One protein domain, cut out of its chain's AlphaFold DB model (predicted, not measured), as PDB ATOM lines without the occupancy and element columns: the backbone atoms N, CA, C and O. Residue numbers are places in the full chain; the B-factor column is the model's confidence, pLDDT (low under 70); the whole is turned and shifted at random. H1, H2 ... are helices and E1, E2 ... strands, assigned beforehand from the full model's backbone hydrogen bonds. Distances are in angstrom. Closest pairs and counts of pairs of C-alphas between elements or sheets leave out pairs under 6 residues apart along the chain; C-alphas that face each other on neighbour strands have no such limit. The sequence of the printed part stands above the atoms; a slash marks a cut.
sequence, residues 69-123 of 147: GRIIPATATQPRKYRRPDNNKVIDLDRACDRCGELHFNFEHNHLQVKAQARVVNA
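This is residues 69 to 123 of the 147 residues of an uncharacterized protein of Tilletia controversa (dwarf bunt fungus) (UniProt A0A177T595). A domain of little regular structure: a small two-stranded hairpin, E1 and E2, in a loop-rich body, from which residues 113 to 123, mostly the later part of helix H1, stick out as an arm. The 55 printed residues hold E1, E2 and H1 in that order, 19 residues in named elements, class mixed. The whole is loose, with a radius of gyration of the C-alphas of 12.7 A, and elongated, spanning 37 by 24 by 21 A.

Residues 69 to 80 hold no named element. E1 is residues 81 to 83, from C-alpha (125.422, 122.655, 117.797), and E2 is residues 90 to 92. H1, residues 109 to 121, is 18.9 A long and ends at C-alpha (106.180, 126.760, 139.423).

Residues 71 to 72 pair antiparallel with residues 81 to 82 of E1. E1 and E2 form an antiparallel hairpin at 160 degrees, with N 82 and O 91 2.9 A apart, within hydrogen-bond range. H1 and E1 are apart. In H1 every O i to N i+4 pair is within hydrogen-bond range.

The C-alphas of Asn 87 and Ala 123 are farthest apart, 39.7 A. The printed part has no cut. The link E2 to H1 is long, 16 residues. pLDDT is under 70 at residues 76 and 115 to 123.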
ATOM      1  N   GLY A  69     114.207 123.633 118.006       82.31
ATOM      2  CA  GLY A  69     114.243 122.457 117.127       82.31
ATOM      3  C   GLY A  69     115.481 122.398 116.222       82.31
ATOM      4  O   GLY A  69     115.831 121.334 115.715       82.31
ATOM      5  N   ARG A  70     116.190 123.521 116.045       82.44
ATOM      6  CA  ARG A  70     117.459 123.614 115.291       82.44
ATOM      7  C   ARG A  70     118.707 123.320 116.125       82.44
ATOM      8  O   ARG A  70     119.824 123.435 115.607       82.44
ATOM      9  N   ILE A  71     118.539 122.964 117.399       84.38
ATOM     10  CA  ILE A  71     119.631 122.488 118.247       84.38
ATOM     11  C   ILE A  71     119.920 121.028 117.925       84.38
ATOM     12  O   ILE A  71     119.052 120.165 118.024       84.38
ATOM     13  N   ILE A  72     121.186 120.743 117.648       82.75
ATOM     14  CA  ILE A  72     121.735 119.396 117.731       82.75
ATOM     15  C   ILE A  72     122.256 119.252 119.171       82.75
ATOM     16  O   ILE A  72     123.170 119.998 119.551       82.75
ATOM     17  N   PRO A  73     121.659 118.382 120.008       81.06
ATOM     18  CA  PRO A  73     122.086 118.217 121.393       81.06
ATOM     19  C   PRO A  73     123.539 117.738 121.459       81.06
ATOM     20  O   PRO A  73     124.027 117.074 120.544       81.06
ATOM     21  N   ALA A  74     124.233 118.078 122.547       81.19
ATOM     22  CA  ALA A  74     125.567 117.545 122.790       81.19
ATOM     23  C   ALA A  74     125.490 116.017 122.917       81.19
ATOM     24  O   ALA A  74     124.657 115.490 123.655       81.19
ATOM     25  N   THR A  75     126.369 115.316 122.211       78.75
ATOM     26  CA  THR A  75     126.597 113.881 122.405       78.75
ATOM     27  C   THR A  75     127.883 113.699 123.205       78.75
ATOM     28  O   THR A  75     128.685 114.624 123.313       78.75
ATOM     29  N   ALA A  76     128.128 112.503 123.748       66.56
ATOM     30  CA  ALA A  76     129.318 112.229 124.567       66.56
ATOM     31  C   ALA A  76     130.667 112.534 123.870       66.56
ATOM     32  O   ALA A  76     131.700 112.587 124.530       66.56
ATOM     33  N   THR A  77     130.664 112.732 122.546       70.75
ATOM     34  CA  THR A  77     131.842 113.017 121.718       70.75
ATOM     35  C   THR A  77     131.783 114.349 120.963       70.75
ATOM     36  O   THR A  77     132.765 114.692 120.306       70.75
ATOM     37  N   GLN A  78     130.677 115.108 121.010       75.44
ATOM     38  CA  GLN A  78     130.556 116.380 120.283       75.44
ATOM     39  C   GLN A  78     129.851 117.473 121.101       75.44
ATOM     40  O   GLN A  78     128.798 117.212 121.689       75.44
ATOM     41  N   PRO A  79     130.372 118.719 121.086       78.94
ATOM     42  CA  PRO A  79     129.685 119.848 121.690       78.94
ATOM     43  C   PRO A  79     128.340 120.091 121.001       78.94
ATOM     44  O   PRO A  79     128.143 119.764 119.826       78.94
ATOM     45  N   ARG A  80     127.423 120.707 121.749       84.44
ATOM     46  CA  ARG A  80     126.110 121.143 121.266       84.44
ATOM     47  C   ARG A  80     126.265 122.006 120.014       84.44
ATOM     48  O   ARG A  80     127.182 122.822 119.942       84.44
ATOM     49  N   LYS A  81     125.365 121.872 119.042       87.12
ATOM     50  CA  LYS A  81     125.422 122.655 117.797       87.12
ATOM     51  C   LYS A  81     124.090 123.324 117.515       87.12
ATOM     52  O   LYS A  81     123.045 122.851 117.955       87.12
ATOM     53  N   TYR A  82     124.116 124.408 116.754       87.25
ATOM     54  CA  TYR A  82     122.915 125.127 116.340       87.25
ATOM     55  C   TYR A  82     122.948 125.418 114.841       87.25
ATOM     56  O   TYR A  82     123.937 125.940 114.322       87.25
ATOM     57  N   ARG A  83     121.867 125.091 114.128       87.06
ATOM     58  CA  ARG A  83     121.728 125.360 112.689       87.06
ATOM     59  C   ARG A  83     121.026 126.701 112.472       87.06
ATOM     60  O   ARG A  83     119.820 126.810 112.684       87.06
ATOM     61  N   ARG A  84     121.762 127.718 112.007       82.25
ATOM     62  CA  ARG A  84     121.193 129.059 111.776       82.25
ATOM     63  C   ARG A  84     120.068 129.036 110.731       82.25
ATOM     64  O   ARG A  84     120.244 128.386 109.696       82.25
ATOM     65  N   PRO A  85     118.968 129.782 110.938       77.88
ATOM     66  CA  PRO A  85     117.891 129.877 109.960       77.88
ATOM     67  C   PRO A  85     118.316 130.580 108.666       77.88
ATOM     68  O   PRO A  85     117.939 130.128 107.591       77.88
ATOM     69  N   ASP A  86     119.146 131.622 108.753       74.06
ATOM     70  CA  ASP A  86     119.412 132.547 107.638       74.06
ATOM     71  C   ASP A  86     120.275 131.921 106.536       74.06
ATOM     72  O   ASP A  86     120.067 132.142 105.350       74.06
ATOM     73  N   ASN A  87     121.288 131.154 106.945       75.12
ATOM     74  CA  ASN A  87     122.353 130.667 106.063       75.12
ATOM     75  C   ASN A  87     122.550 129.146 106.138       75.12
ATOM     76  O   ASN A  87     123.521 128.633 105.591       75.12
ATOM     77  N   ASN A  88     121.705 128.424 106.887       76.00
ATOM     78  CA  ASN A  88     121.846 126.991 107.194       76.00
ATOM     79  C   ASN A  88     123.196 126.556 107.810       76.00
ATOM     80  O   ASN A  88     123.403 125.369 108.053       76.00
ATOM     81  N   LYS A  89     124.100 127.497 108.115       81.25
ATOM     82  CA  LYS A  89     125.390 127.217 108.748       81.25
ATOM     83  C   LYS A  89     125.174 126.666 110.151       81.25
ATOM     84  O   LYS A  89     124.469 127.270 110.963       81.25
ATOM     85  N   VAL A  90     125.818 125.538 110.422       84.12
ATOM     86  CA  VAL A  90     125.943 124.980 111.766       84.12
ATOM     87  C   VAL A  90     127.024 125.768 112.505       84.12
ATOM     88  O   VAL A  90     128.081 126.046 111.942       84.12
ATOM     89  N   ILE A  91     126.732 126.165 113.740       83.25
ATOM     90  CA  ILE A  91     127.710 126.695 114.692       83.25
ATOM     91  C   ILE A  91     127.857 125.696 115.840       83.25
ATOM     92  O   ILE A  91     126.855 125.186 116.341       83.25
ATOM     93  N   ASP A  92     129.092 125.411 116.234       86.50
ATOM     94  CA  ASP A  92     129.419 124.543 117.366       86.50
ATOM     95  C   ASP A  92     129.558 125.369 118.656       86.50
ATOM     96  O   ASP A  92     129.992 126.525 118.630       86.50
ATOM     97  N   LEU A  93     129.189 124.781 119.794       84.94
ATOM     98  CA  LEU A  93     129.344 125.387 121.113       84.94
ATOM     99  C   LEU A  93     130.790 125.212 121.613       84.94
ATOM    100  O   LEU A  93     131.089 124.301 122.379       84.94
ATOM    101  N   ASP A  94     131.679 126.104 121.172       83.38
ATOM    102  CA  ASP A  94     133.080 126.204 121.629       83.38
ATOM    103  C   ASP A  94     133.201 126.652 123.101       83.38
ATOM    104  O   ASP A  94     134.196 126.372 123.764       83.38
ATOM    105  N   ARG A  95     132.197 127.375 123.622       82.44
ATOM    106  CA  ARG A  95     132.260 128.058 124.925       82.44
ATOM    107  C   ARG A  95     130.964 127.922 125.705       82.44
ATOM    108  O   ARG A  95     129.884 127.961 125.122       82.44
ATOM    109  N   ALA A  96     131.094 127.817 127.024       85.56
ATOM    110  CA  ALA A  96     129.981 127.952 127.955       85.56
ATOM    111  C   ALA A  96     129.413 129.384 127.954       85.56
ATOM    112  O   ALA A  96     130.070 130.323 127.501       85.56
ATOM    113  N   CYS A  97     128.198 129.554 128.474       85.06
ATOM    114  CA  CYS A  97     127.533 130.849 128.515       85.06
ATOM    115  C   CYS A  97     128.221 131.816 129.493       85.06
ATOM    116  O   CYS A  97     128.318 131.524 130.685       85.06
ATOM    117  N   ASP A  98     128.596 133.013 129.031       82.31
ATOM    118  CA  ASP A  98     129.299 134.023 129.848       82.31
ATOM    119  C   ASP A  98     128.474 134.539 131.050       82.31
ATOM    120  O   ASP A  98     129.017 135.186 131.943       82.31
ATOM    121  N   ARG A  99     127.156 134.286 131.076       83.25
ATOM    122  CA  ARG A  99     126.240 134.752 132.134       83.25
ATOM    123  C   ARG A  99     126.022 133.760 133.280       83.25
ATOM    124  O   ARG A  99     125.709 134.198 134.380       83.25
ATOM    125  N   CYS A 100     126.133 132.453 133.033       83.81
ATOM    126  CA  CYS A 100     125.856 131.412 134.040       83.81
ATOM    127  C   CYS A 100     126.816 130.211 134.018       83.81
ATOM    128  O   CYS A 100     126.711 129.347 134.881       83.81
ATOM    129  N   GLY A 101     127.741 130.126 133.058       82.81
ATOM    130  CA  GLY A 101     128.713 129.033 132.955       82.81
ATOM    131  C   GLY A 101     128.169 127.707 132.404       82.81
ATOM    132  O   GLY A 101     128.924 126.744 132.305       82.81
ATOM    133  N   GLU A 102     126.896 127.633 132.013       83.00
ATOM    134  CA  GLU A 102     126.293 126.410 131.463       83.00
ATOM    135  C   GLU A 102     126.578 126.198 129.964       83.00
ATOM    136  O   GLU A 102     126.903 127.124 129.218       83.00
ATOM    137  N   LEU A 103     126.397 124.959 129.492       85.06
ATOM    138  CA  LEU A 103     126.650 124.540 128.105       85.06
ATOM    139  C   LEU A 103     125.476 124.870 127.153       85.06
ATOM    140  O   LEU A 103     124.807 123.995 126.589       85.06
ATOM    141  N   HIS A 104     125.241 126.166 126.945       86.81
ATOM    142  CA  HIS A 104     124.299 126.700 125.957       86.81
ATOM    143  C   HIS A 104     124.839 127.957 125.266       86.81
ATOM    144  O   HIS A 104     125.699 128.653 125.805       86.81
ATOM    145  N   PHE A 105     124.334 128.271 124.068       86.25
ATOM    146  CA  PHE A 105     124.753 129.486 123.366       86.25
ATOM    147  C   PHE A 105     124.206 130.734 124.077       86.25
ATOM    148  O   PHE A 105     123.047 130.757 124.477       86.25
ATOM    149  N   ASN A 106     124.986 131.820 124.156       84.81
ATOM    150  CA  ASN A 106     124.589 133.061 124.850       84.81
ATOM    151  C   ASN A 106     123.208 133.628 124.456       84.81
ATOM    152  O   ASN A 106     122.566 134.283 125.273       84.81
ATOM    153  N   PHE A 107     122.738 133.400 123.223       84.38
ATOM    154  CA  PHE A 107     121.411 133.844 122.782       84.38
ATOM    155  C   PHE A 107     120.255 133.005 123.355       84.38
ATOM    156  O   PHE A 107     119.142 133.511 123.464       84.38
ATOM    157  N   GLU A 108     120.507 131.759 123.764       84.12
ATOM    158  CA  GLU A 108     119.519 130.895 124.423       84.12
ATOM    159  C   GLU A 108     119.250 131.299 125.872       84.12
ATOM    160  O   GLU A 108     118.213 130.930 126.419       84.12
ATOM    161  N   HIS A 109     120.174 132.027 126.505       85.88
ATOM    162  CA  HIS A 109     120.193 132.234 127.953       85.88
ATOM    163  C   HIS A 109     118.855 132.747 128.505       85.88
ATOM    164  O   HIS A 109     118.302 132.150 129.424       85.88
ATOM    165  N   ASN A 110     118.274 133.789 127.897       82.06
ATOM    166  CA  ASN A 110     116.979 134.323 128.343       82.06
ATOM    167  C   ASN A 110     115.835 133.300 128.151       82.06
ATOM    168  O   ASN A 110     114.928 133.225 128.973       82.06
ATOM    169  N   HIS A 111     115.879 132.488 127.088       80.06
ATOM    170  CA  HIS A 111     114.860 131.471 126.808       80.06
ATOM    171  C   HIS A 111     114.946 130.292 127.792       80.06
ATOM    172  O   HIS A 111     113.923 129.790 128.260       80.06
ATOM    173  N   LEU A 112     116.162 129.867 128.146       79.94
ATOM    174  CA  LEU A 112     116.389 128.827 129.150       79.94
ATOM    175  C   LEU A 112     116.066 129.321 130.564       79.94
ATOM    176  O   LEU A 112     115.466 128.568 131.323       79.94
ATOM    177  N   GLN A 113     116.365 130.581 130.891       78.75
ATOM    178  CA  GLN A 113     116.022 131.191 132.180       78.75
ATOM    179  C   GLN A 113     114.502 131.189 132.429       78.75
ATOM    180  O   GLN A 113     114.058 130.735 133.483       78.75
ATOM    181  N   VAL A 114     113.700 131.609 131.440       71.25
ATOM    182  CA  VAL A 114     112.227 131.562 131.527       71.25
ATOM    183  C   VAL A 114     111.724 130.119 131.666       71.25
ATOM    184  O   VAL A 114     110.864 129.836 132.498       71.25
ATOM    185  N   LYS A 115     112.292 129.172 130.905       63.94
ATOM    186  CA  LYS A 115     111.902 127.753 130.977       63.94
ATOM    187  C   LYS A 115     112.298 127.078 132.298       63.94
ATOM    188  O   LYS A 115     111.589 126.183 132.752       63.94
ATOM    189  N   ALA A 116     113.407 127.489 132.909       60.44
ATOM    190  CA  ALA A 116     113.826 127.018 134.225       60.44
ATOM    191  C   ALA A 116     112.863 127.509 135.313       60.44
ATOM    192  O   ALA A 116     112.401 126.702 136.113       60.44
ATOM    193  N   GLN A 117     112.480 128.790 135.283       59.03
ATOM    194  CA  GLN A 117     111.479 129.351 136.200       59.03
ATOM    195  C   GLN A 117     110.116 128.657 136.053       59.03
ATOM    196  O   GLN A 117     109.535 128.238 137.051       59.03
ATOM    197  N   ALA A 118     109.650 128.428 134.820       56.03
ATOM    198  CA  ALA A 118     108.388 127.727 134.561       56.03
ATOM    199  C   ALA A 118     108.358 126.271 135.075       56.03
ATOM    200  O   ALA A 118     107.291 125.760 135.394       56.03
ATOM    201  N   ARG A 119     109.515 125.598 135.177       49.59
ATOM    202  CA  ARG A 119     109.611 124.251 135.768       49.59
ATOM    203  C   ARG A 119     109.518 124.238 137.292       49.59
ATOM    204  O   ARG A 119     109.106 123.220 137.830       49.59
ATOM    205  N   VAL A 120     109.905 125.321 137.966       51.72
ATOM    206  CA  VAL A 120     109.804 125.419 139.432       51.72
ATOM    207  C   VAL A 120     108.344 125.602 139.846       51.72
ATOM    208  O   VAL A 120     107.872 124.880 140.711       51.72
ATOM    209  N   VAL A 121     107.603 126.470 139.146       50.41
ATOM    210  CA  VAL A 121     106.180 126.760 139.423       50.41
ATOM    211  C   VAL A 121     105.267 125.532 139.260       50.41
ATOM    212  O   VAL A 121     104.204 125.469 139.856       50.41
ATOM    213  N   ASN A 122     105.660 124.536 138.460       44.53
ATOM    214  CA  ASN A 122     104.848 123.335 138.235       44.53
ATOM    215  C   ASN A 122     105.148 122.185 139.219       44.53
ATOM    216  O   ASN A 122     104.575 121.113 139.081       44.53
ATOM    217  N   ALA A 123     106.045 122.390 140.192       49.75
ATOM    218  CA  ALA A 123     106.397 121.391 141.207       49.75
ATOM    219  C   ALA A 123     105.613 121.553 142.528       49.75
ATOM    220  O   ALA A 123     105.927 120.876 143.505       49.75
TER     221      ALA A 123